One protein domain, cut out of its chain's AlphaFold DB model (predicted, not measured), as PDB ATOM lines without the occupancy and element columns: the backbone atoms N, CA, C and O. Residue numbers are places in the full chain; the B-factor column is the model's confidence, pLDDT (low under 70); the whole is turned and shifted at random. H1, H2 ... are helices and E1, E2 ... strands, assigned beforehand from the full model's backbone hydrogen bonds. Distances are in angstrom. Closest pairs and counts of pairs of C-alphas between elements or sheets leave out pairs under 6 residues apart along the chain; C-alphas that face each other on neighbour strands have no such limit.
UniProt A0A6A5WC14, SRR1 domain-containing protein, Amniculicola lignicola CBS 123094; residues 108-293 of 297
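This is residues 108 to 293 of the 297 residues of the protein "SRR1 domain-containing protein" of Amniculicola lignicola CBS 123094 (UniProt A0A6A5WC14). Look first for a five-stranded sheet, E2 E1 E3 E4 E5, with the long helix H3 over one face and the short helix H6 over the other. H2 lies side by side with H3, H1 and H4 pack on H3 towards its first half, and a free loop, residues 261 to 277, sticks out from this body. The printed part has 186 residues, with six named helices and five named strands in the order H1 H2 E1 H3 E2 H4 H5 E3 H6 E4 E5; the sheet is mixed. The class is mixed, helices and strands, with under half of the residues in named elements, 88 of 186. The whole is compact, with a radius of gyration of the C-alphas of 16.8 A and spans of 48 by 46 by 36 A.

Find the strands at residues 141 to 145 (E1), 185 to 189 (E2), 223 to 227 (E3), 250 to 253 (E4) and 281 to 284 (E5). E2 is 13.7 A long, and E5 ends at C-alpha 284, (340.008, 338.664, 214.500). H3, residues 162 to 180, runs 26.9 A from C-alpha 162 at (317.759, 346.304, 217.796). H1, residues 108 to 119, begins at C-alpha 108, (308.443, 340.772, 231.151), and is 16.8 A long. H2 is residues 121 to 131, 15.3 A; H4 195 to 205, 14.8 A; H5 214 to 217; H6 234 to 241.

E2, E1, E3 and E4 are parallel neighbours in turn: look for N 142 and O 185 at 2.8 A, N 143 and O 224 at 3.0 A, and N 252 and O 225 at 2.8 A. E4 and E5 form an antiparallel hairpin with no N and O within hydrogen-bond range; C-alphas 250 and 284 face each other at 4.8 A. E1, H3, E2 and E3, H6, E4 are strand-helix-strand units, parallel strands with a helix between, each with a right-handed crossover. H3 and the sheet make two layers, a helix over one face, at a height of 8.9 A; H6, at 10.4 A, is on the opposite face. H3, the hub, touches H2 at a shallow tilt of 10 degrees, the same way, closest at the C-alphas of Ala 130 and Val 175, 6.1 A. H1, with residues 113 to 117 alone, touches H3, closest at the C-alphas of Trp 117 and Gln 164, 6.4 A. H4 only just touches H3, with 3 pairs of C-alphas within 8 A, the closest being Cys 170 and Phe 205 at 6.8 A. H4 and H5 only graze the sheet. Every O i to N i+4 pair is within hydrogen-bond range in H1, H3, H4 and H6, and 4 of 7 in H2; H5 is too short for one.

The C-alphas of Glu 108 and Glu 292, the two farthest apart, are 48.6 A apart. The printed part has no cut. The links E1 to H3 and E4 to E5 are long, with 16 and 27 residues. Mean pLDDT of the printed part is 75.4; look for values under 70 at residues 132 to 134, 152 to 160 and 254 to 293.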
ATOM      1  N   GLU A 108     308.987 341.893 231.918       81.56
ATOM      2  CA  GLU A 108     308.443 340.772 231.151       81.56
ATOM      3  C   GLU A 108     308.894 340.806 229.686       81.56
ATOM      4  O   GLU A 108     309.341 339.784 229.159       81.56
ATOM      5  N   GLN A 109     308.848 341.976 229.039       79.88
ATOM      6  CA  GLN A 109     309.303 342.142 227.658       79.88
ATOM      7  C   GLN A 109     310.804 341.864 227.530       79.88
ATOM      8  O   GLN A 109     311.239 341.154 226.621       79.88
ATOM      9  N   TRP A 110     311.598 342.369 228.475       83.94
ATOM     10  CA  TRP A 110     313.027 342.074 228.546       83.94
ATOM     11  C   TRP A 110     313.297 340.574 228.714       83.94
ATOM     12  O   TRP A 110     314.119 340.000 227.991       83.94
ATOM     13  N   ALA A 111     312.593 339.917 229.640       87.19
ATOM     14  CA  ALA A 111     312.727 338.481 229.865       87.19
ATOM     15  C   ALA A 111     312.362 337.669 228.612       87.19
ATOM     16  O   ALA A 111     313.044 336.689 228.293       87.19
ATOM     17  N   LEU A 112     311.332 338.095 227.872       86.94
ATOM     18  CA  LEU A 112     310.955 337.492 226.599       86.94
ATOM     19  C   LEU A 112     312.071 337.638 225.559       86.94
ATOM     20  O   LEU A 112     312.522 336.626 225.023       86.94
ATOM     21  N   TRP A 113     312.577 338.854 225.331       87.94
ATOM     22  CA  TRP A 113     313.669 339.099 224.384       87.94
ATOM     23  C   TRP A 113     314.910 338.268 224.698       87.94
ATOM     24  O   TRP A 113     315.496 337.657 223.802       87.94
ATOM     25  N   LYS A 114     315.297 338.195 225.976       90.12
ATOM     26  CA  LYS A 114     316.434 337.382 226.415       90.12
ATOM     27  C   LYS A 114     316.208 335.899 226.108       90.12
ATOM     28  O   LYS A 114     317.071 335.259 225.510       90.12
ATOM     29  N   LYS A 115     315.028 335.370 226.446       91.19
ATOM     30  CA  LYS A 115     314.651 333.973 226.189       91.19
ATOM     31  C   LYS A 115     314.631 333.637 224.696       91.19
ATOM     32  O   LYS A 115     315.032 332.540 224.306       91.19
ATOM     33  N   GLU A 116     314.144 334.541 223.852       87.94
ATOM     34  CA  GLU A 116     314.132 334.358 222.397       87.94
ATOM     35  C   GLU A 116     315.541 334.394 221.810       87.94
ATOM     36  O   GLU A 116     315.915 333.517 221.023       87.94
ATOM     37  N   TRP A 117     316.356 335.353 222.248       90.38
ATOM     38  CA  TRP A 117     317.754 335.450 221.856       90.38
ATOM     39  C   TRP A 117     318.544 334.192 222.218       90.38
ATOM     40  O   TRP A 117     319.247 333.656 221.364       90.38
ATOM     41  N   GLU A 118     318.396 333.670 223.436       91.69
ATOM     42  CA  GLU A 118     319.080 332.453 223.896       91.69
ATOM     43  C   GLU A 118     318.760 331.219 223.040       91.69
ATOM     44  O   GLU A 118     319.606 330.340 222.869       91.69
ATOM     45  N   LYS A 119     317.561 331.164 222.451       89.38
ATOM     46  CA  LYS A 119     317.157 330.093 221.527       89.38
ATOM     47  C   LYS A 119     317.653 330.310 220.098       89.38
ATOM     48  O   LYS A 119     317.639 329.365 219.296       89.38
ATOM     49  N   SER A 120     318.070 331.529 219.764       85.62
ATOM     50  CA  SER A 120     318.448 331.904 218.407       85.62
ATOM     51  C   SER A 120     319.715 331.168 217.939       85.62
ATOM     52  O   SER A 120     320.635 330.920 218.726       85.62
ATOM     53  N   PRO A 121     319.825 330.849 216.635       84.12
ATOM     54  CA  PRO A 121     321.063 330.319 216.066       84.12
ATOM     55  C   PRO A 121     322.257 331.265 216.235       84.12
ATOM     56  O   PRO A 121     323.384 330.802 216.365       84.12
ATOM     57  N   MET A 122     322.023 332.581 216.247       81.75
ATOM     58  CA  MET A 122     323.094 333.566 216.397       81.75
ATOM     59  C   MET A 122     323.731 333.505 217.786       81.75
ATOM     60  O   MET A 122     324.954 333.498 217.888       81.75
ATOM     61  N   CYS A 123     322.918 333.404 218.843       85.31
ATOM     62  CA  CYS A 123     323.418 333.238 220.206       85.31
ATOM     63  C   CYS A 123     324.280 331.977 220.331       85.31
ATOM     64  O   CYS A 123     325.384 332.047 220.867       85.31
ATOM     65  N   ARG A 124     323.830 330.853 219.751       87.25
ATOM     66  CA  ARG A 124     324.638 329.624 219.683       87.25
ATOM     67  C   ARG A 124     325.968 329.852 218.967       87.25
ATOM     68  O   ARG A 124     327.002 329.575 219.550       87.25
ATOM     69  N   ASN A 125     325.953 330.456 217.778       84.50
ATOM     70  CA  ASN A 125     327.179 330.719 217.016       84.50
ATOM     71  C   ASN A 125     328.186 331.602 217.774       84.50
ATOM     72  O   ASN A 125     329.390 331.408 217.635       84.50
ATOM     73  N   ILE A 126     327.711 332.589 218.545       85.81
ATOM     74  CA  ILE A 126     328.582 333.433 219.375       85.81
ATOM     75  C   ILE A 126     329.155 332.615 220.536       85.81
ATOM     76  O   ILE A 126     330.354 332.684 220.781       85.81
ATOM     77  N   LYS A 127     328.332 331.812 221.218       87.38
ATOM     78  CA  LYS A 127     328.791 330.935 222.307       87.38
ATOM     79  C   LYS A 127     329.774 329.869 221.827       87.38
ATOM     80  O   LYS A 127     330.724 329.559 222.531       87.38
ATOM     81  N   ASP A 128     329.614 329.377 220.603       84.19
ATOM     82  CA  ASP A 128     330.544 328.423 219.999       84.19
ATOM     83  C   ASP A 128     331.948 329.017 219.780       84.19
ATOM     84  O   ASP A 128     332.909 328.255 219.668       84.19
ATOM     85  N   LEU A 129     332.112 330.350 219.792       74.62
ATOM     86  CA  LEU A 129     333.440 330.978 219.816       74.62
ATOM     87  C   LEU A 129     334.231 330.588 221.071       74.62
ATOM     88  O   LEU A 129     335.438 330.397 220.960       74.62
ATOM     89  N   ALA A 130     333.564 330.411 222.220       71.19
ATOM     90  CA  ALA A 130     334.192 329.944 223.461       71.19
ATOM     91  C   ALA A 130     334.741 328.520 223.343       71.19
ATOM     92  O   ALA A 130     335.770 328.190 223.922       71.19
ATOM     93  N   ASN A 131     334.082 327.692 222.534       73.94
ATOM     94  CA  ASN A 131     334.502 326.317 222.272       73.94
ATOM     95  C   ASN A 131     335.580 326.232 221.176       73.94
ATOM     96  O   ASN A 131     336.168 325.171 220.943       73.94
ATOM     97  N   GLY A 132     335.822 327.328 220.455       68.00
ATOM     98  CA  GLY A 132     336.784 327.387 219.369       68.00
ATOM     99  C   GLY A 132     338.223 327.480 219.873       68.00
ATOM    100  O   GLY A 132     338.530 328.202 220.811       68.00
ATOM    101  N   LYS A 133     339.163 326.843 219.166       62.00
ATOM    102  CA  LYS A 133     340.616 327.028 219.381       62.00
ATOM    103  C   LYS A 133     341.147 328.352 218.805       62.00
ATOM    104  O   LYS A 133     342.326 328.457 218.467       62.00
ATOM    105  N   VAL A 134     340.274 329.330 218.577       67.88
ATOM    106  CA  VAL A 134     340.657 330.580 217.923       67.88
ATOM    107  C   VAL A 134     341.399 331.434 218.938       67.88
ATOM    108  O   VAL A 134     340.881 331.712 220.012       67.88
ATOM    109  N   LYS A 135     342.617 331.858 218.595       76.12
ATOM    110  CA  LYS A 135     343.358 332.812 219.417       76.12
ATOM    111  C   LYS A 135     342.622 334.150 219.388       76.12
ATOM    112  O   LYS A 135     342.605 334.818 218.353       76.12
ATOM    113  N   ILE A 136     342.015 334.511 220.510       81.44
ATOM    114  CA  ILE A 136     341.350 335.798 220.693       81.44
ATOM    115  C   ILE A 136     342.402 336.806 221.190       81.44
ATOM    116  O   ILE A 136     343.151 336.482 222.115       81.44
ATOM    117  N   PRO A 137     342.539 337.984 220.552       86.00
ATOM    118  CA  PRO A 137     343.406 339.050 221.046       86.00
ATOM    119  C   PRO A 137     342.916 339.574 222.401       86.00
ATOM    120  O   PRO A 137     341.777 339.326 222.788       86.00
ATOM    121  N   ASN A 138     343.758 340.323 223.116       91.44
ATOM    122  CA  ASN A 138     343.304 340.967 224.342       91.44
ATOM    123  C   ASN A 138     342.190 341.967 224.002       91.44
ATOM    124  O   ASN A 138     342.397 342.887 223.209       91.44
ATOM    125  N   VAL A 139     341.007 341.755 224.569       95.06
ATOM    126  CA  VAL A 139     339.865 342.660 224.455       95.06
ATOM    127  C   VAL A 139     339.565 343.162 225.854       95.06
ATOM    128  O   VAL A 139     339.455 342.359 226.771       95.06
ATOM    129  N   THR A 140     339.417 344.473 226.023       97.88
ATOM    130  CA  THR A 140     339.009 345.084 227.304       97.88
ATOM    131  C   THR A 140     337.620 345.704 227.231       97.88
ATOM    132  O   THR A 140     336.952 345.903 228.250       97.88
ATOM    133  N   LYS A 141     337.150 346.001 226.015       98.44
ATOM    134  CA  LYS A 141     335.863 346.653 225.784       98.44
ATOM    135  C   LYS A 141     335.271 346.338 224.419       98.44
ATOM    136  O   LYS A 141     335.982 346.075 223.449       98.44
ATOM    137  N   ILE A 142     333.949 346.421 224.358       98.38
ATOM    138  CA  ILE A 142     333.150 346.397 223.142       98.38
ATOM    139  C   ILE A 142     332.586 347.798 222.926       98.38
ATOM    140  O   ILE A 142     331.937 348.341 223.821       98.38
ATOM    141  N   ILE A 143     332.793 348.374 221.743       98.19
ATOM    142  CA  ILE A 143     332.167 349.648 221.366       98.19
ATOM    143  C   ILE A 143     331.168 349.403 220.243       98.19
ATOM    144  O   ILE A 143     331.515 348.924 219.163       98.19
ATOM    145  N   CYS A 144     329.910 349.720 220.527       97.19
ATOM    146  CA  CYS A 144     328.763 349.491 219.669       97.19
ATOM    147  C   CYS A 144     328.373 350.782 218.934       97.19
ATOM    148  O   CYS A 144     328.020 351.771 219.574       97.19
ATOM    149  N   PHE A 145     328.370 350.752 217.601       94.19
ATOM    150  CA  PHE A 145     327.929 351.867 216.758       94.19
ATOM    151  C   PHE A 145     326.767 351.463 215.852       94.19
ATOM    152  O   PHE A 145     326.907 350.549 215.028       94.19
ATOM    153  N   GLY A 146     325.654 352.196 215.929       89.25
ATOM    154  CA  GLY A 146     324.538 352.017 214.995       89.25
ATOM    155  C   GLY A 146     323.758 350.716 215.220       89.25
ATOM    156  O   GLY A 146     323.584 349.943 214.271       89.25
ATOM    157  N   LEU A 147     323.372 350.431 216.470       88.94
ATOM    158  CA  LEU A 147     322.608 349.230 216.847       88.94
ATOM    159  C   LEU A 147     321.091 349.487 216.956       88.94
ATOM    160  O   LEU A 147     320.313 348.548 217.130       88.94
ATOM    161  N   GLY A 148     320.666 350.747 216.859       86.38
ATOM    162  CA  GLY A 148     319.280 351.193 216.970       86.38
ATOM    163  C   GLY A 148     318.744 351.169 218.402       86.38
ATOM    164  O   GLY A 148     319.216 350.441 219.264       86.38
ATOM    165  N   CYS A 149     317.714 351.955 218.695       86.38
ATOM    166  CA  CYS A 149     317.085 351.899 220.013       86.38
ATOM    167  C   CYS A 149     316.322 350.569 220.210       86.38
ATOM    168  O   CYS A 149     315.590 350.166 219.299       86.38
ATOM    169  N   PRO A 150     316.477 349.873 221.359       81.75
ATOM    170  CA  PRO A 150     315.850 348.567 221.594       81.75
ATOM    171  C   PRO A 150     314.314 348.607 221.615       81.75
ATOM    172  O   PRO A 150     313.692 347.600 221.301       81.75
ATOM    173  N   ASP A 151     313.726 349.762 221.934       70.25
ATOM    174  CA  ASP A 151     312.293 349.947 222.215       70.25
ATOM    175  C   ASP A 151     311.462 350.425 221.001       70.25
ATOM    176  O   ASP A 151     310.292 350.769 221.117       70.25
ATOM    177  N   LEU A 152     312.048 350.490 219.799       59.09
ATOM    178  CA  LEU A 152     311.382 351.063 218.612       59.09
ATOM    179  C   LEU A 152     310.429 350.112 217.859       59.09
ATOM    180  O   LEU A 152     310.055 350.396 216.717       59.09
ATOM    181  N   ASP A 153     310.013 348.997 218.455       52.88
ATOM    182  CA  ASP A 153     309.482 347.857 217.698       52.88
ATOM    183  C   ASP A 153     307.949 347.704 217.690       52.88
ATOM    184  O   ASP A 153     307.425 346.600 217.786       52.88
ATOM    185  N   ASP A 154     307.210 348.809 217.531       43.25
ATOM    186  CA  ASP A 154     305.737 348.777 217.409       43.25
ATOM    187  C   ASP A 154     305.210 349.429 216.114       43.25
ATOM    188  O   ASP A 154     304.105 349.973 216.052       43.25
ATOM    189  N   SER A 155     306.020 349.436 215.049       41.34
ATOM    190  CA  SER A 155     305.592 349.965 213.739       41.34
ATOM    191  C   SER A 155     305.274 348.889 212.696       41.34
ATOM    192  O   SER A 155     304.847 349.222 211.589       41.34
ATOM    193  N   GLY A 156     305.474 347.600 213.001       36.44
ATOM    194  CA  GLY A 156     305.293 346.511 212.030       36.44
ATOM    195  C   GLY A 156     306.227 346.598 210.808       36.44
ATOM    196  O   GLY A 156     306.101 345.819 209.861       36.44
ATOM    197  N   LEU A 157     307.182 347.536 210.804       36.78
ATOM    198  CA  LEU A 157     308.162 347.731 209.743       36.78
ATOM    199  C   LEU A 157     309.426 346.930 210.054       36.78
ATOM    200  O   LEU A 157     310.355 347.491 210.611       36.78
ATOM    201  N   ARG A 158     309.431 345.637 209.691       37.72
ATOM    202  CA  ARG A 158     310.537 344.715 209.291       37.72
ATOM    203  C   ARG A 158     311.990 344.879 209.830       37.72
ATOM    204  O   ARG A 158     312.865 344.155 209.362       37.72
ATOM    205  N   TYR A 159     312.270 345.731 210.809       43.62
ATOM    206  CA  TYR A 159     313.584 346.000 211.411       43.62
ATOM    207  C   TYR A 159     313.591 345.676 212.916       43.62
ATOM    208  O   TYR A 159     314.362 346.256 213.681       43.62
ATOM    209  N   GLY A 160     312.747 344.728 213.335       51.53
ATOM    210  CA  GLY A 160     312.578 344.304 214.725       51.53
ATOM    211  C   GLY A 160     313.722 343.461 215.278       51.53
ATOM    212  O   GLY A 160     313.593 342.258 215.484       51.53
ATOM    213  N   GLY A 161     314.889 344.084 215.460       70.44
ATOM    214  CA  GLY A 161     316.102 343.381 215.879       70.44
ATOM    215  C   GLY A 161     317.093 344.200 216.701       70.44
ATOM    216  O   GLY A 161     318.140 343.665 217.054       70.44
ATOM    217  N   SER A 162     316.819 345.468 217.026       83.31
ATOM    218  CA  SER A 162     317.759 346.304 217.796       83.31
ATOM    219  C   SER A 162     318.061 345.703 219.172       83.31
ATOM    220  O   SER A 162     319.223 345.591 219.558       83.31
ATOM    221  N   HIS A 163     317.048 345.213 219.894       85.56
ATOM    222  CA  HIS A 163     317.252 344.511 221.168       85.56
ATOM    223  C   HIS A 163     318.123 343.251 220.999       85.56
ATOM    224  O   HIS A 163     319.010 343.004 221.816       85.56
ATOM    225  N   GLN A 164     317.952 342.499 219.904       87.25
ATOM    226  CA  GLN A 164     318.779 341.325 219.596       87.25
ATOM    227  C   GLN A 164     320.242 341.704 219.339       87.25
ATOM    228  O   GLN A 164     321.143 340.977 219.745       87.25
ATOM    229  N   GLN A 165     320.501 342.854 218.711       90.31
ATOM    230  CA  GLN A 165     321.864 343.347 218.486       90.31
ATOM    231  C   GLN A 165     322.568 343.682 219.808       90.31
ATOM    232  O   GLN A 165     323.727 343.318 219.995       90.31
ATOM    233  N   HIS A 166     321.866 344.299 220.757       93.12
ATOM    234  CA  HIS A 166     322.422 344.567 222.087       93.12
ATOM    235  C   HIS A 166     322.590 343.279 222.908       93.12
ATOM    236  O   HIS A 166     323.588 343.119 223.602       93.12
ATOM    237  N   LEU A 167     321.671 342.313 222.780       93.19
ATOM    238  CA  LEU A 167     321.816 340.985 223.388       93.19
ATOM    239  C   LEU A 167     323.021 340.222 222.818       93.19
ATOM    240  O   LEU A 167     323.716 339.521 223.559       93.19
ATOM    241  N   ALA A 168     323.319 340.399 221.530       92.62
ATOM    242  CA  ALA A 168     324.530 339.873 220.912       92.62
ATOM    243  C   ALA A 168     325.796 340.512 221.499       92.62
ATOM    244  O   ALA A 168     326.727 339.779 221.825       92.62
ATOM    245  N   ALA A 169     325.808 341.833 221.711       95.69
ATOM    246  CA  ALA A 169     326.908 342.519 222.394       95.69
ATOM    247  C   ALA A 169     327.111 341.990 223.826       95.69
ATOM    248  O   ALA A 169     328.240 341.692 224.212       95.69
ATOM    249  N   CYS A 170     326.029 341.784 224.588       96.62
ATOM    250  CA  CYS A 170     326.102 341.177 225.920       96.62
ATOM    251  C   CYS A 170     326.635 339.740 225.880       96.62
ATOM    252  O   CYS A 170     327.477 339.377 226.688       96.62
ATOM    253  N   THR A 171     326.199 338.930 224.914       95.31
ATOM    254  CA  THR A 171     326.688 337.547 224.780       95.31
ATOM    255  C   THR A 171     328.168 337.519 224.407       95.31
ATOM    256  O   THR A 171     328.910 336.704 224.942       95.31
ATOM    257  N   LEU A 172     328.612 338.421 223.524       94.19
ATOM    258  CA  LEU A 172     330.030 338.588 223.200       94.19
ATOM    259  C   LEU A 172     330.834 338.995 224.430       94.19
ATOM    260  O   LEU A 172     331.883 338.411 224.662       94.19
ATOM    261  N   ARG A 173     330.343 339.958 225.219       96.75
ATOM    262  CA  ARG A 173     330.967 340.352 226.484       96.75
ATOM    263  C   ARG A 173     331.145 339.138 227.383       96.75
ATOM    264  O   ARG A 173     332.264 338.865 227.778       96.75
ATOM    265  N   ASP A 174     330.071 338.403 227.655       95.81
ATOM    266  CA  ASP A 174     330.100 337.279 228.594       95.81
ATOM    267  C   ASP A 174     331.068 336.178 228.123       95.81
ATOM    268  O   ASP A 174     331.894 335.705 228.900       95.81
ATOM    269  N   VAL A 175     331.036 335.843 226.827       93.38
ATOM    270  CA  VAL A 175     331.955 334.876 226.204       93.38
ATOM    271  C   VAL A 175     333.410 335.343 226.280       93.38
ATOM    272  O   VAL A 175     334.297 334.565 226.617       93.38
ATOM    273  N   LEU A 176     333.685 336.610 225.966       93.25
ATOM    274  CA  LEU A 176     335.047 337.146 225.999       93.25
ATOM    275  C   LEU A 176     335.574 337.264 227.424       93.25
ATOM    276  O   LEU A 176     336.741 336.959 227.652       93.25
ATOM    277  N   SER A 177     334.719 337.645 228.373       94.88
ATOM    278  CA  SER A 177     335.064 337.687 229.789       94.88
ATOM    279  C   SER A 177     335.474 336.308 230.304       94.88
ATOM    280  O   SER A 177     336.463 336.194 231.022       94.88
ATOM    281  N   GLU A 178     334.753 335.255 229.904       92.81
ATOM    282  CA  GLU A 178     335.080 333.871 230.259       92.81
ATOM    283  C   GLU A 178     336.418 333.425 229.650       92.81
ATOM    284  O   GLU A 178     337.277 332.907 230.361       92.81
ATOM    285  N   ILE A 179     336.628 333.668 228.352       90.31
ATOM    286  CA  ILE A 179     337.842 333.234 227.642       90.31
ATOM    287  C   ILE A 179     339.090 333.972 228.139       90.31
ATOM    288  O   ILE A 179     340.159 333.372 228.253       90.31
ATOM    289  N   LEU A 180     338.975 335.278 228.388       91.75
ATOM    290  CA  LEU A 180     340.105 336.137 228.744       91.75
ATOM    291  C   LEU A 180     340.310 336.261 230.259       91.75
ATOM    292  O   LEU A 180     341.334 336.789 230.687       91.75
ATOM    293  N   GLY A 181     339.354 335.800 231.074       93.69
ATOM    294  CA  GLY A 181     339.383 335.979 232.526       93.69
ATOM    295  C   GLY A 181     339.351 337.453 232.947       93.69
ATOM    296  O   GLY A 181     339.958 337.818 233.952       93.69
ATOM    297  N   ALA A 182     338.687 338.306 232.162       93.19
ATOM    298  CA  ALA A 182     338.669 339.756 232.333       93.19
ATOM    299  C   ALA A 182     337.238 340.306 232.332       93.19
ATOM    300  O   ALA A 182     336.331 339.707 231.765       93.19
ATOM    301  N   ASP A 183     337.024 341.466 232.949       95.75
ATOM    302  CA  ASP A 183     335.726 342.142 232.912       95.75
ATOM    303  C   ASP A 183     335.626 343.055 231.683       95.75
ATOM    304  O   ASP A 183     336.216 344.138 231.639       95.75
ATOM    305  N   ILE A 184     334.883 342.609 230.670       97.62
ATOM    306  CA  ILE A 184     334.716 343.334 229.411       97.62
ATOM    307  C   ILE A 184     333.629 344.407 229.547       97.62
ATOM    308  O   ILE A 184     332.471 344.124 229.854       97.62
ATOM    309  N   LYS A 185     333.970 345.666 229.255       98.38
ATOM    310  CA  LYS A 185     332.997 346.774 229.257       98.38
ATOM    311  C   LYS A 185     332.262 346.886 227.925       98.38
ATOM    312  O   LYS A 185     332.827 346.574 226.883       98.38
ATOM    313  N   ILE A 186     331.022 347.378 227.936       98.62
ATOM    314  CA  ILE A 186     330.289 347.715 226.706       98.62
ATOM    315  C   ILE A 186     329.951 349.202 226.714       98.62
ATOM    316  O   ILE A 186     329.290 349.689 227.635       98.62
ATOM    317  N   TYR A 187     330.358 349.889 225.651       98.62
ATOM    318  CA  TYR A 187     329.954 351.253 225.338       98.62
ATOM    319  C   TYR A 187     329.085 351.251 224.087       98.62
ATOM    320  O   TYR A 187     329.335 350.470 223.167       98.62
ATOM    321  N   ALA A 188     328.080 352.118 224.028       97.19
ATOM    322  CA  ALA A 188     327.246 352.241 222.843       97.19
ATOM    323  C   ALA A 188     326.943 353.694 222.488       97.19
ATOM    324  O   ALA A 188     326.604 354.502 223.355       97.19
ATOM    325  N   GLN A 189     327.035 353.988 221.194       94.38
ATOM    326  CA  GLN A 189     326.748 355.287 220.607       94.38
ATOM    327  C   GLN A 189     325.809 355.105 219.411       94.38
ATOM    328  O   GLN A 189     326.162 354.484 218.404       94.38
ATOM    329  N   ASP A 190     324.607 355.670 219.506       91.06
ATOM    330  CA  ASP A 190     323.642 355.703 218.409       91.06
ATOM    331  C   ASP A 190     322.793 356.981 218.493       91.06
ATOM    332  O   ASP A 190     322.171 357.229 219.531       91.06
ATOM    333  N   PRO A 191     322.722 357.791 217.419       85.50
ATOM    334  CA  PRO A 191     321.879 358.985 217.402       85.50
ATOM    335  C   PRO A 191     320.377 358.674 217.512       85.50
ATOM    336  O   PRO A 191     319.595 359.568 217.817       85.50
ATOM    337  N   ASN A 192     319.949 357.426 217.286       82.38
ATOM    338  CA  ASN A 192     318.550 357.014 217.396       82.38
ATOM    339  C   ASN A 192     318.135 356.601 218.818       82.38
ATOM    340  O   ASN A 192     316.988 356.188 219.008       82.38
ATOM    341  N   TYR A 193     319.025 356.655 219.816       86.00
ATOM    342  CA  TYR A 193     318.651 356.332 221.193       86.00
ATOM    343  C   TYR A 193     317.723 357.389 221.799       86.00
ATOM    344  O   TYR A 193     318.125 358.521 222.058       86.00
ATOM    345  N   CYS A 194     316.496 356.978 222.114       83.62
ATOM    346  CA  CYS A 194     315.568 357.758 222.931       83.62
ATOM    347  C   CYS A 194     315.879 357.599 224.433       83.62
ATOM    348  O   CYS A 194     316.586 356.670 224.832       83.62
ATOM    349  N   ALA A 195     315.307 358.455 225.286       85.31
ATOM    350  CA  ALA A 195     315.537 358.417 226.735       85.31
ATOM    351  C   ALA A 195     315.184 357.058 227.376       85.31
ATOM    352  O   ALA A 195     315.993 356.510 228.125       85.31
ATOM    353  N   ALA A 196     314.025 356.480 227.033       82.62
ATOM    354  CA  ALA A 196     313.599 355.165 227.530       82.62
ATOM    355  C   ALA A 196     314.564 354.046 227.099       82.62
ATOM    356  O   ALA A 196     314.996 353.234 227.917       82.62
ATOM    357  N   GLY A 197     314.992 354.066 225.835       85.81
ATOM    358  CA  GLY A 197     315.996 353.148 225.306       85.81
ATOM    359  C   GLY A 197     317.337 353.263 226.025       85.81
ATOM    360  O   GLY A 197     317.893 352.244 226.425       85.81
ATOM    361  N   LYS A 198     317.839 354.485 226.264       89.88
ATOM    362  CA  LYS A 198     319.073 354.698 227.040       89.88
ATOM    363  C   LYS A 198     318.946 354.092 228.443       89.88
ATOM    364  O   LYS A 198     319.829 353.344 228.859       89.88
ATOM    365  N   GLN A 199     317.845 354.360 229.152       89.00
ATOM    366  CA  GLN A 199     317.603 353.796 230.487       89.00
ATOM    367  C   GLN A 199     317.567 352.268 230.469       89.00
ATOM    368  O   GLN A 199     318.170 351.626 231.324       89.00
ATOM    369  N   MET A 200     316.910 351.678 229.475       87.75
ATOM    370  CA  MET A 200     316.868 350.232 229.312       87.75
ATOM    371  C   MET A 200     318.255 349.627 229.094       87.75
ATOM    372  O   MET A 200     318.613 348.648 229.748       87.75
ATOM    373  N   LEU A 201     319.046 350.211 228.195       92.38
ATOM    374  CA  LEU A 201     320.400 349.750 227.899       92.38
ATOM    375  C   LEU A 201     321.300 349.816 229.140       92.38
ATOM    376  O   LEU A 201     322.007 348.853 229.440       92.38
ATOM    377  N   MET A 202     321.211 350.895 229.917       93.62
ATOM    378  CA  MET A 202     321.968 351.031 231.164       93.62
ATOM    379  C   MET A 202     321.506 350.024 232.225       93.62
ATOM    380  O   MET A 202     322.323 349.289 232.775       93.62
ATOM    381  N   ASN A 203     320.197 349.933 232.473       91.00
ATOM    382  CA  ASN A 203     319.659 349.198 233.620       91.00
ATOM    383  C   ASN A 203     319.517 347.687 233.382       91.00
ATOM    384  O   ASN A 203     319.588 346.914 234.335       91.00
ATOM    385  N   LYS A 204     319.264 347.250 232.140       90.56
ATOM    386  CA  LYS A 204     318.990 345.837 231.813       90.56
ATOM    387  C   LYS A 204     320.133 345.152 231.076       90.56
ATOM    388  O   LYS A 204     320.388 343.977 231.321       90.56
ATOM    389  N   PHE A 205     320.832 345.874 230.201       90.75
ATOM    390  CA  PHE A 205     321.942 345.310 229.430       90.75
ATOM    391  C   PHE A 205     323.308 345.538 230.101       90.75
ATOM    392  O   PHE A 205     324.263 344.811 229.809       90.75
ATOM    393  N   GLY A 206     323.407 346.512 231.014       94.44
ATOM    394  CA  GLY A 206     324.680 346.921 231.611       94.44
ATOM    395  C   GLY A 206     325.589 347.615 230.594       94.44
ATOM    396  O   GLY A 206     326.797 347.386 230.587       94.44
ATOM    397  N   ILE A 207     324.997 348.397 229.686       97.44
ATOM    398  CA  ILE A 207     325.700 349.105 228.612       97.44
ATOM    399  C   ILE A 207     325.847 350.577 228.991       97.44
ATOM    400  O   ILE A 207     324.871 351.240 229.335       97.44
ATOM    401  N   THR A 208     327.067 351.100 228.875       98.31
ATOM    402  CA  THR A 208     327.335 352.527 229.076       98.31
ATOM    403  C   THR A 208     327.024 353.285 227.792       98.31
ATOM    404  O   THR A 208     327.658 353.060 226.761       98.31
ATOM    405  N   ILE A 209     326.046 354.187 227.835       97.44
ATOM    406  CA  ILE A 209     325.740 355.050 226.692       97.44
ATOM    407  C   ILE A 209     326.709 356.222 226.671       97.44
ATOM    408  O   ILE A 209     326.927 356.867 227.695       97.44
ATOM    409  N   VAL A 210     327.268 356.497 225.500       96.69
ATOM    410  CA  VAL A 210     328.161 357.632 225.265       96.69
ATOM    411  C   VAL A 210     327.612 358.483 224.126       96.69
ATOM    412  O   VAL A 210     327.028 357.958 223.176       96.69
ATOM    413  N   ASP A 211     327.765 359.799 224.240       91.62
ATOM    414  CA  ASP A 211     327.346 360.736 223.198       91.62
ATOM    415  C   ASP A 211     328.450 360.897 222.142       91.62
ATOM    416  O   ASP A 211     329.628 360.682 222.421       91.62
ATOM    417  N   ASP A 212     328.084 361.278 220.918       88.06
ATOM    418  CA  ASP A 212     329.064 361.576 219.869       88.06
ATOM    419  C   ASP A 212     329.882 362.834 220.235       88.06
ATOM    420  O   ASP A 212     329.284 363.829 220.655       88.06
ATOM    421  N   PRO A 213     331.226 362.827 220.104       93.62
ATOM    422  CA  PRO A 213     332.081 361.795 219.501       93.62
ATOM    423  C   PRO A 213     332.770 360.836 220.494       93.62
ATOM    424  O   PRO A 213     333.755 360.190 220.134       93.62
ATOM    425  N   ALA A 214     332.314 360.734 221.743       95.88
ATOM    426  CA  ALA A 214     333.027 360.021 222.805       95.88
ATOM    427  C   ALA A 214     333.248 358.527 222.515       95.88
ATOM    428  O   ALA A 214     334.287 357.989 222.890       95.88
ATOM    429  N   GLY A 215     332.343 357.859 221.793       95.75
ATOM    430  CA  GLY A 215     332.539 356.470 221.370       95.75
ATOM    431  C   GLY A 215     333.781 356.281 220.495       95.75
ATOM    432  O   GLY A 215     334.473 355.276 220.626       95.75
ATOM    433  N   TRP A 216     334.106 357.259 219.644       95.94
ATOM    434  CA  TRP A 216     335.313 357.228 218.811       95.94
ATOM    435  C   TRP A 216     336.583 357.445 219.625       95.94
ATOM    436  O   TRP A 216     337.598 356.814 219.355       95.94
ATOM    437  N   LEU A 217     336.518 358.314 220.634       96.75
ATOM    438  CA  LEU A 217     337.652 358.634 221.504       96.75
ATOM    439  C   LEU A 217     338.026 357.483 222.447       96.75
ATOM    440  O   LEU A 217     339.139 357.448 222.960       96.75
ATOM    441  N   LEU A 218     337.103 356.547 222.676       97.69
ATOM    442  CA  LEU A 218     337.324 355.349 223.486       97.69
ATOM    443  C   LEU A 218     337.978 354.195 222.709       97.69
ATOM    444  O   LEU A 218     338.290 353.168 223.314       97.69
ATOM    445  N   LEU A 219     338.150 354.329 221.390       97.19
ATOM    446  CA  LEU A 219     338.768 353.298 220.561       97.19
ATOM    447  C   LEU A 219     340.253 353.143 220.889       97.19
ATOM    448  O   LEU A 219     341.011 354.108 220.892       97.19
ATOM    449  N   ASP A 220     340.672 351.896 221.063       96.94
ATOM    450  CA  ASP A 220     342.073 351.494 221.140       96.94
ATOM    451  C   ASP A 220     342.290 350.101 220.526       96.94
ATOM    452  O   ASP A 220     341.354 349.440 220.060       96.94
ATOM    453  N   ALA A 221     343.543 349.642 220.519       94.88
ATOM    454  CA  ALA A 221     343.921 348.341 219.967       94.88
ATOM    455  C   ALA A 221     343.253 347.147 220.678       94.88
ATOM    456  O   ALA A 221     343.160 346.071 220.096       94.88
ATOM    457  N   GLU A 222     342.750 347.330 221.903       96.50
ATOM    458  CA  GLU A 222     342.090 346.297 222.716       96.50
ATOM    459  C   GLU A 222     340.558 346.384 222.642       96.50
ATOM    460  O   GLU A 222     339.829 345.827 223.470       96.50
ATOM    461  N   THR A 223     340.045 347.101 221.643       96.56
ATOM    462  CA  THR A 223     338.612 347.277 221.437       96.56
ATOM    463  C   THR A 223     338.063 346.279 220.421       96.56
ATOM    464  O   THR A 223     338.544 346.189 219.291       96.56
ATOM    465  N   LEU A 224     336.981 345.582 220.775       96.19
ATOM    466  CA  LEU A 224     336.107 344.924 219.805       96.19
ATOM    467  C   LEU A 224     335.042 345.922 219.334       96.19
ATOM    468  O   LEU A 224     334.189 346.353 220.104       96.19
ATOM    469  N   VAL A 225     335.048 346.276 218.054       95.50
ATOM    470  CA  VAL A 225     334.037 347.181 217.496       95.50
ATOM    471  C   VAL A 225     332.862 346.371 216.960       95.50
ATOM    472  O   VAL A 225     333.039 345.502 216.106       95.50
ATOM    473  N   MET A 226     331.649 346.676 217.416       94.94
ATOM    474  CA  MET A 226     330.412 346.086 216.915       94.94
ATOM    475  C   MET A 226     329.597 347.123 216.146       94.94
ATOM    476  O   MET A 226     329.319 348.212 216.638       94.94
ATOM    477  N   THR A 227     329.181 346.785 214.929       90.19
ATOM    478  CA  THR A 227     328.339 347.665 214.120       90.19
ATOM    479  C   THR A 227     327.430 346.876 213.190       90.19
ATOM    480  O   THR A 227     327.855 345.906 212.557       90.19
ATOM    481  N   VAL A 228     326.168 347.289 213.102       81.25
ATOM    482  CA  VAL A 228     325.177 346.633 212.246       81.25
ATOM    483  C   VAL A 228     324.775 347.585 211.138       81.25
ATOM    484  O   VAL A 228     325.272 347.425 210.032       81.25
ATOM    485  N   CYS A 229     323.974 348.613 211.409       73.81
ATOM    486  CA  CYS A 229     323.470 349.514 210.369       73.81
ATOM    487  C   CYS A 229     323.847 350.978 210.658       73.81
ATOM    488  O   CYS A 229     322.970 351.801 210.923       73.81
ATOM    489  N   PRO A 230     325.148 351.323 210.663       76.44
ATOM    490  CA  PRO A 230     325.552 352.690 210.941       76.44
ATOM    491  C   PRO A 230     325.240 353.604 209.750       76.44
ATOM    492  O   PRO A 230     325.368 353.210 208.592       76.44
ATOM    493  N   SER A 231     324.918 354.865 210.037       74.56
ATOM    494  CA  SER A 231     324.826 355.933 209.030       74.56
ATOM    495  C   SER A 231     326.195 356.453 208.570       74.56
ATOM    496  O   SER A 231     326.270 357.302 207.687       74.56
ATOM    497  N   VAL A 232     327.282 355.948 209.163       79.75
ATOM    498  CA  VAL A 232     328.668 356.355 208.903       79.75
ATOM    499  C   VAL A 232     329.556 355.143 208.629       79.75
ATOM    500  O   VAL A 232     329.235 354.009 208.990       79.75
ATOM    501  N   CYS A 233     330.715 355.371 208.014       84.62
ATOM    502  CA  CYS A 233     331.676 354.324 207.673       84.62
ATOM    503  C   CYS A 233     332.512 353.869 208.889       84.62
ATOM    504  O   CYS A 233     333.731 354.029 208.909       84.62
ATOM    505  N   VAL A 234     331.852 353.288 209.904       86.44
ATOM    506  CA  VAL A 234     332.447 352.892 211.203       86.44
ATOM    507  C   VAL A 234     333.746 352.113 211.042       86.44
ATOM    508  O   VAL A 234     334.709 352.372 211.751       86.44
ATOM    509  N   ARG A 235     333.799 351.176 210.090       86.75
ATOM    510  CA  ARG A 235     334.986 350.336 209.868       86.75
ATOM    511  C   ARG A 235     336.176 351.154 209.403       86.75
ATOM    512  O   ARG A 235     337.256 351.016 209.956       86.75
ATOM    513  N   GLN A 236     335.969 351.992 208.392       86.75
ATOM    514  CA  GLN A 236     337.014 352.846 207.842       86.75
ATOM    515  C   GLN A 236     337.500 353.837 208.899       86.75
ATOM    516  O   GLN A 236     338.701 353.988 209.059       86.75
ATOM    517  N   ILE A 237     336.577 354.438 209.656       89.62
ATOM    518  CA  ILE A 237     336.916 355.391 210.717       89.62
ATOM    519  C   ILE A 237     337.715 354.699 211.827       89.62
ATOM    520  O   ILE A 237     338.792 355.164 212.172       89.62
ATOM    521  N   ALA A 238     337.242 353.562 212.348       90.94
ATOM    522  CA  ALA A 238     337.933 352.848 213.421       90.94
ATOM    523  C   ALA A 238     339.332 352.370 212.999       90.94
ATOM    524  O   ALA A 238     340.281 352.489 213.768       90.94
ATOM    525  N   CYS A 239     339.477 351.863 211.770       88.69
ATOM    526  CA  CYS A 239     340.781 351.465 211.245       88.69
ATOM    527  C   CYS A 239     341.714 352.659 211.004       88.69
ATOM    528  O   CYS A 239     342.913 352.511 211.207       88.69
ATOM    529  N   ASP A 240     341.195 353.814 210.579       90.81
ATOM    530  CA  ASP A 240     342.006 355.017 210.354       90.81
ATOM    531  C   ASP A 240     342.468 355.648 211.676       90.81
ATOM    532  O   ASP A 240     343.647 355.969 211.821       90.81
ATOM    533  N   ILE A 241     341.581 355.724 212.677       91.81
ATOM    534  CA  ILE A 241     341.920 356.173 214.039       91.81
ATOM    535  C   ILE A 241     343.023 355.293 214.640       91.81
ATOM    536  O   ILE A 241     343.952 355.800 215.262       91.81
ATOM    537  N   LEU A 242     342.946 353.975 214.432       91.19
ATOM    538  CA  LEU A 242     343.857 352.993 215.031       91.19
ATOM    539  C   LEU A 242     344.953 352.503 214.076       91.19
ATOM    540  O   LEU A 242     345.566 351.460 214.324       91.19
ATOM    541  N   LYS A 243     345.215 353.227 212.982       87.06
ATOM    542  CA  LYS A 243     346.145 352.790 211.926       87.06
ATOM    543  C   LYS A 243     347.555 352.508 212.450       87.06
ATOM    544  O   LYS A 243     348.170 351.515 212.058       87.06
ATOM    545  N   ASP A 244     348.026 353.335 213.382       89.12
ATOM    546  CA  ASP A 244     349.374 353.250 213.950       89.12
ATOM    547  C   ASP A 244     349.481 352.138 215.006       89.12
ATOM    548  O   ASP A 244     350.575 351.674 215.320       89.12
ATOM    549  N   SER A 245     348.342 351.647 215.505       87.12
ATOM    550  CA  SER A 245     348.246 350.546 216.473       87.12
ATOM    551  C   SER A 245     347.839 349.209 215.839       87.12
ATOM    552  O   SER A 245     347.670 348.221 216.547       87.12
ATOM    553  N   GLY A 246     347.690 349.153 214.509       84.19
ATOM    554  CA  GLY A 246     347.322 347.933 213.778       84.19
ATOM    555  C   GLY A 246     345.815 347.648 213.693       84.19
ATOM    556  O   GLY A 246     345.435 346.586 213.197       84.19
ATOM    557  N   GLY A 247     344.970 348.595 214.110       89.31
ATOM    558  CA  GLY A 247     343.512 348.472 214.111       89.31
ATOM    559  C   GLY A 247     342.922 347.983 215.444       89.31
ATOM    560  O   GLY A 247     343.658 347.712 216.391       89.31
ATOM    561  N   PRO A 248     341.584 347.881 215.532       93.56
ATOM    562  CA  PRO A 248     340.912 347.318 216.702       93.56
ATOM    563  C   PRO A 248     341.170 345.806 216.822       93.56
ATOM    564  O   PRO A 248     341.397 345.121 215.818       93.56
ATOM    565  N   ALA A 249     341.030 345.263 218.033       92.81
ATOM    566  CA  ALA A 249     341.164 343.832 218.329       92.81
ATOM    567  C   ALA A 249     340.243 342.958 217.455       92.81
ATOM    568  O   ALA A 249     340.588 341.843 217.046       92.81
ATOM    569  N   GLY A 250     339.063 343.474 217.116       90.44
ATOM    570  CA  GLY A 250     338.164 342.819 216.181       90.44
ATOM    571  C   GLY A 250     337.054 343.726 215.678       90.44
ATOM    572  O   GLY A 250     336.789 344.798 216.222       90.44
ATOM    573  N   LEU A 251     336.373 343.249 214.638       89.50
ATOM    574  CA  LEU A 251     335.177 343.876 214.082       89.50
ATOM    575  C   LEU A 251     334.052 342.840 213.983       89.50
ATOM    576  O   LEU A 251     334.195 341.818 213.305       89.50
ATOM    577  N   PHE A 252     332.922 343.132 214.625       86.19
ATOM    578  CA  PHE A 252     331.676 342.379 214.528       86.19
ATOM    579  C   PHE A 252     330.656 343.179 213.714       86.19
ATOM    580  O   PHE A 252     330.303 344.301 214.069       86.19
ATOM    581  N   GLY A 253     330.147 342.610 212.623       81.38
ATOM    582  CA  GLY A 253     329.103 343.255 211.827       81.38
ATOM    583  C   GLY A 253     328.792 342.523 210.531       81.38
ATOM    584  O   GLY A 253     329.123 341.347 210.369       81.38
ATOM    585  N   PHE A 254     328.191 343.226 209.566       68.31
ATOM    586  CA  PHE A 254     327.925 342.658 208.241       68.31
ATOM    587  C   PHE A 254     329.180 342.090 207.565       68.31
ATOM    588  O   PHE A 254     330.297 342.595 207.717       68.31
ATOM    589  N   LYS A 255     328.998 341.020 206.792       63.69
ATOM    590  CA  LYS A 255     330.083 340.433 206.010       63.69
ATOM    591  C   LYS A 255     330.660 341.495 205.068       63.69
ATOM    592  O   LYS A 255     329.906 342.154 204.359       63.69
ATOM    593  N   ILE A 256     331.987 341.630 205.043       58.28
ATOM    594  CA  ILE A 256     332.655 342.415 203.998       58.28
ATOM    595  C   ILE A 256     332.472 341.651 202.688       58.28
ATOM    596  O   ILE A 256     332.915 340.506 202.564       58.28
ATOM    597  N   VAL A 257     331.772 342.263 201.742       52.00
ATOM    598  CA  VAL A 257     331.663 341.782 200.366       52.00
ATOM    599  C   VAL A 257     332.456 342.764 199.508       52.00
ATOM    600  O   VAL A 257     332.181 343.959 199.561       52.00
ATOM    601  N   GLY A 258     333.455 342.276 198.769       54.34
ATOM    602  CA  GLY A 258     334.358 343.128 197.984       54.34
ATOM    603  C   GLY A 258     335.423 343.842 198.826       54.34
ATOM    604  O   GLY A 258     335.772 343.393 199.915       54.34
ATOM    605  N   ASP A 259     335.926 344.959 198.310       50.75
ATOM    606  CA  ASP A 259     336.911 345.871 198.920       50.75
ATOM    607  C   ASP A 259     336.298 346.816 199.979       50.75
ATOM    608  O   ASP A 259     336.938 347.749 200.460       50.75
ATOM    609  N   GLY A 260     335.039 346.585 200.365       43.59
ATOM    610  CA  GLY A 260     334.308 347.466 201.276       43.59
ATOM    611  C   GLY A 260     333.722 348.707 200.598       43.59
ATOM    612  O   GLY A 260     333.070 349.501 201.279       43.59
ATOM    613  N   VAL A 261     333.889 348.850 199.280       39.56
ATOM    614  CA  VAL A 261     333.097 349.742 198.437       39.56
ATOM    615  C   VAL A 261     331.891 348.930 197.973       39.56
ATOM    616  O   VAL A 261     332.027 347.882 197.345       39.56
ATOM    617  N   PHE A 262     330.678 349.360 198.322       36.59
ATOM    618  CA  PHE A 262     329.479 348.745 197.751       36.59
ATOM    619  C   PHE A 262     329.604 348.787 196.218       36.59
ATOM    620  O   PHE A 262     329.768 349.886 195.678       36.59
ATOM    621  N   PRO A 263     329.550 347.650 195.495       28.92
ATOM    622  CA  PRO A 263     329.626 347.705 194.046       28.92
ATOM    623  C   PRO A 263     328.444 348.537 193.524       28.92
ATOM    624  O   PRO A 263     327.334 348.424 194.062       28.92
ATOM    625  N   PRO A 264     328.644 349.377 192.489       29.84
ATOM    626  CA  PRO A 264     327.540 350.080 191.854       29.84
ATOM    627  C   PRO A 264     326.528 349.035 191.385       29.84
ATOM    628  O   PRO A 264     326.902 348.063 190.727       29.84
ATOM    629  N   GLN A 265     325.262 349.215 191.765       36.91
ATOM    630  CA  GLN A 265     324.152 348.300 191.499       36.91
ATOM    631  C   GLN A 265     323.935 348.084 189.993       36.91
ATOM    632  O   GLN A 265     323.035 348.651 189.378       36.91
ATOM    633  N   LYS A 266     324.743 347.236 189.366       28.47
ATOM    634  CA  LYS A 266     324.448 346.672 188.057       28.47
ATOM    635  C   LYS A 266     324.330 345.168 188.236       28.47
ATOM    636  O   LYS A 266     325.291 344.480 188.563       28.47
ATOM    637  N   THR A 267     323.100 344.695 188.044       27.14
ATOM    638  CA  THR A 267     322.650 343.294 188.029       27.14
ATOM    639  C   THR A 267     322.660 342.536 189.362       27.14
ATOM    640  O   THR A 267     323.375 341.557 189.547       27.14
ATOM    641  N   LEU A 268     321.728 342.896 190.251       25.12
ATOM    642  CA  LEU A 268     321.136 341.941 191.197       25.12
ATOM    643  C   LEU A 268     320.164 341.044 190.408       25.12
ATOM    644  O   LEU A 268     318.971 341.320 190.315       25.12
ATOM    645  N   LYS A 269     320.675 339.971 189.790       22.16
ATOM    646  CA  LYS A 269     319.812 338.834 189.451       22.16
ATOM    647  C   LYS A 269     319.402 338.192 190.773       22.16
ATOM    648  O   LYS A 269     320.251 337.695 191.511       22.16
ATOM    649  N   LEU A 270     318.105 338.244 191.073       24.95
ATOM    650  CA  LEU A 270     317.493 337.434 192.119       24.95
ATOM    651  C   LEU A 270     317.878 335.967 191.877       24.95
ATOM    652  O   LEU A 270     317.418 335.346 190.924       24.95
ATOM    653  N   ALA A 271     318.710 335.417 192.754       21.39
ATOM    654  CA  ALA A 271     318.795 333.987 192.986       21.39
ATOM    655  C   ALA A 271     318.442 333.771 194.456       21.39
ATOM    656  O   ALA A 271     319.219 334.065 195.367       21.39
ATOM    657  N   TRP A 272     317.197 333.353 194.671       21.61
ATOM    658  CA  TRP A 272     316.665 332.921 195.952       21.61
ATOM    659  C   TRP A 272     316.748 331.398 196.001       21.61
ATOM    660  O   TRP A 272     316.150 330.744 195.154       21.61
ATOM    661  N   THR A 273     317.439 330.839 196.995       21.97
ATOM    662  CA  THR A 273     317.241 329.450 197.432       21.97
ATOM    663  C   THR A 273     317.431 329.349 198.954       21.97
ATOM    664  O   THR A 273     318.531 329.154 199.460       21.97
ATOM    665  N   GLY A 274     316.329 329.470 199.703       21.95
ATOM    666  CA  GLY A 274     316.191 328.854 201.032       21.95
ATOM    667  C   GLY A 274     316.370 329.733 202.290       21.95
ATOM    668  O   GLY A 274     316.880 330.856 202.232       21.95
ATOM    669  N   PRO A 275     315.922 329.221 203.459       25.42
ATOM    670  CA  PRO A 275     315.757 329.979 204.697       25.42
ATOM    671  C   PRO A 275     317.049 330.003 205.526       25.42
ATOM    672  O   PRO A 275     317.183 329.300 206.519       25.42
ATOM    673  N   GLN A 276     318.015 330.828 205.131       31.34
ATOM    674  CA  GLN A 276     319.118 331.259 205.998       31.34
ATOM    675  C   GLN A 276     319.526 332.677 205.589       31.34
ATOM    676  O   GLN A 276     320.055 332.876 204.497       31.34
ATOM    677  N   ARG A 277     319.309 333.688 206.440       28.80
ATOM    678  CA  ARG A 277     319.892 335.023 206.228       28.80
ATOM    679  C   ARG A 277     320.632 335.514 207.471       28.80
ATOM    680  O   ARG A 277     320.231 335.245 208.594       28.80
ATOM    681  N   SER A 278     321.750 336.175 207.163       28.05
ATOM    682  CA  SER A 278     322.857 336.685 207.988       28.05
ATOM    683  C   SER A 278     323.639 335.662 208.826       28.05
ATOM    684  O   SER A 278     323.368 335.458 210.005       28.05
ATOM    685  N   LYS A 279     324.719 335.109 208.251       27.55
ATOM    686  CA  LYS A 279     325.876 334.701 209.062       27.55
ATOM    687  C   LYS A 279     326.603 335.982 209.483       27.55
ATOM    688  O   LYS A 279     327.170 336.660 208.625       27.55
ATOM    689  N   ALA A 280     326.536 336.342 210.762       31.62
ATOM    690  CA  ALA A 280     327.495 337.286 211.323       31.62
ATOM    691  C   ALA A 280     328.864 336.596 211.352       31.62
ATOM    692  O   ALA A 280     328.947 335.392 211.590       31.62
ATOM    693  N   PHE A 281     329.923 337.343 211.060       34.41
ATOM    694  CA  PHE A 281     331.291 336.843 211.124       34.41
ATOM    695  C   PHE A 281     332.065 337.706 212.106       34.41
ATOM    696  O   PHE A 281     332.026 338.932 212.012       34.41
ATOM    697  N   VAL A 282     332.788 337.056 213.011       36.69
ATOM    698  CA  VAL A 282     333.823 337.711 213.807       36.69
ATOM    699  C   VAL A 282     335.129 337.521 213.059       36.69
ATOM    700  O   VAL A 282     335.542 336.385 212.821       36.69
ATOM    701  N   LYS A 283     335.754 338.617 212.626       44.75
ATOM    702  CA  LYS A 283     337.100 338.564 212.051       44.75
ATOM    703  C   LYS A 283     338.074 339.159 213.059       44.75
ATOM    704  O   LYS A 283     338.064 340.366 213.290       44.75
ATOM    705  N   TRP A 284     338.894 338.291 213.636       37.28
ATOM    706  CA  TRP A 284     340.008 338.664 214.500       37.28
ATOM    707  C   TRP A 284     341.153 339.197 213.643       37.28
ATOM    708  O   TRP A 284     341.481 338.615 212.604       37.28
ATOM    709  N   GLY A 285     341.718 340.337 214.031       33.78
ATOM    710  CA  GLY A 285     342.871 340.902 213.347       33.78
ATOM    711  C   GLY A 285     344.174 340.288 213.841       33.78
ATOM    712  O   GLY A 285     344.444 340.302 215.034       33.78
ATOM    713  N   THR A 286     345.009 339.807 212.922       31.31
ATOM    714  CA  THR A 286     346.466 339.900 213.084       31.31
ATOM    715  C   THR A 286     346.944 341.061 212.212       31.31
ATOM    716  O   THR A 286     346.386 341.295 211.135       31.31
ATOM    717  N   SER A 287     347.937 341.813 212.690       38.16
ATOM    718  CA  SER A 287     348.450 343.056 212.084       38.16
ATOM    719  C   SER A 287     348.863 342.923 210.609       38.16
ATOM    720  O   SER A 287     348.820 343.904 209.870       38.16
ATOM    721  N   GLU A 288     349.198 341.717 210.150       32.25
ATOM    722  CA  GLU A 288     349.643 341.447 208.775       32.25
ATOM    723  C   GLU A 288     348.488 341.288 207.766       32.25
ATOM    724  O   GLU A 288     348.640 341.599 206.591       32.25
ATOM    725  N   ASN A 289     347.285 340.896 208.200       38.53
ATOM    726  CA  ASN A 289     346.214 340.463 207.284       38.53
ATOM    727  C   ASN A 289     345.311 341.591 206.742       38.53
ATOM    728  O   ASN A 289     344.454 341.352 205.881       38.53
ATOM    729  N   TRP A 290     345.418 342.805 207.289       35.06
ATOM    730  CA  TRP A 290     344.560 343.935 206.906       35.06
ATOM    731  C   TRP A 290     345.201 344.849 205.863       35.06
ATOM    732  O   TRP A 290     344.484 345.353 204.999       35.06
ATOM    733  N   ARG A 291     346.532 345.000 205.895       35.31
ATOM    734  CA  ARG A 291     347.288 345.826 204.939       35.31
ATOM    735  C   ARG A 291     347.219 345.263 203.517       35.31
ATOM    736  O   ARG A 291     346.909 346.005 202.594       35.31
ATOM    737  N   GLU A 292     347.356 343.946 203.356       35.16
ATOM    738  CA  GLU A 292     347.326 343.291 202.036       35.16
ATOM    739  C   GLU A 292     345.948 343.313 201.349       35.16
ATOM    740  O   GLU A 292     345.865 343.268 200.125       35.16
ATOM    741  N   LYS A 293     344.842 343.382 202.105       37.41
ATOM    742  CA  LYS A 293     343.479 343.274 201.539       37.41
ATOM    743  C   LYS A 293     342.812 344.605 201.206       37.41
ATOM    744  O   LYS A 293     341.825 344.594 200.479       37.41
TER     745      LYS A 293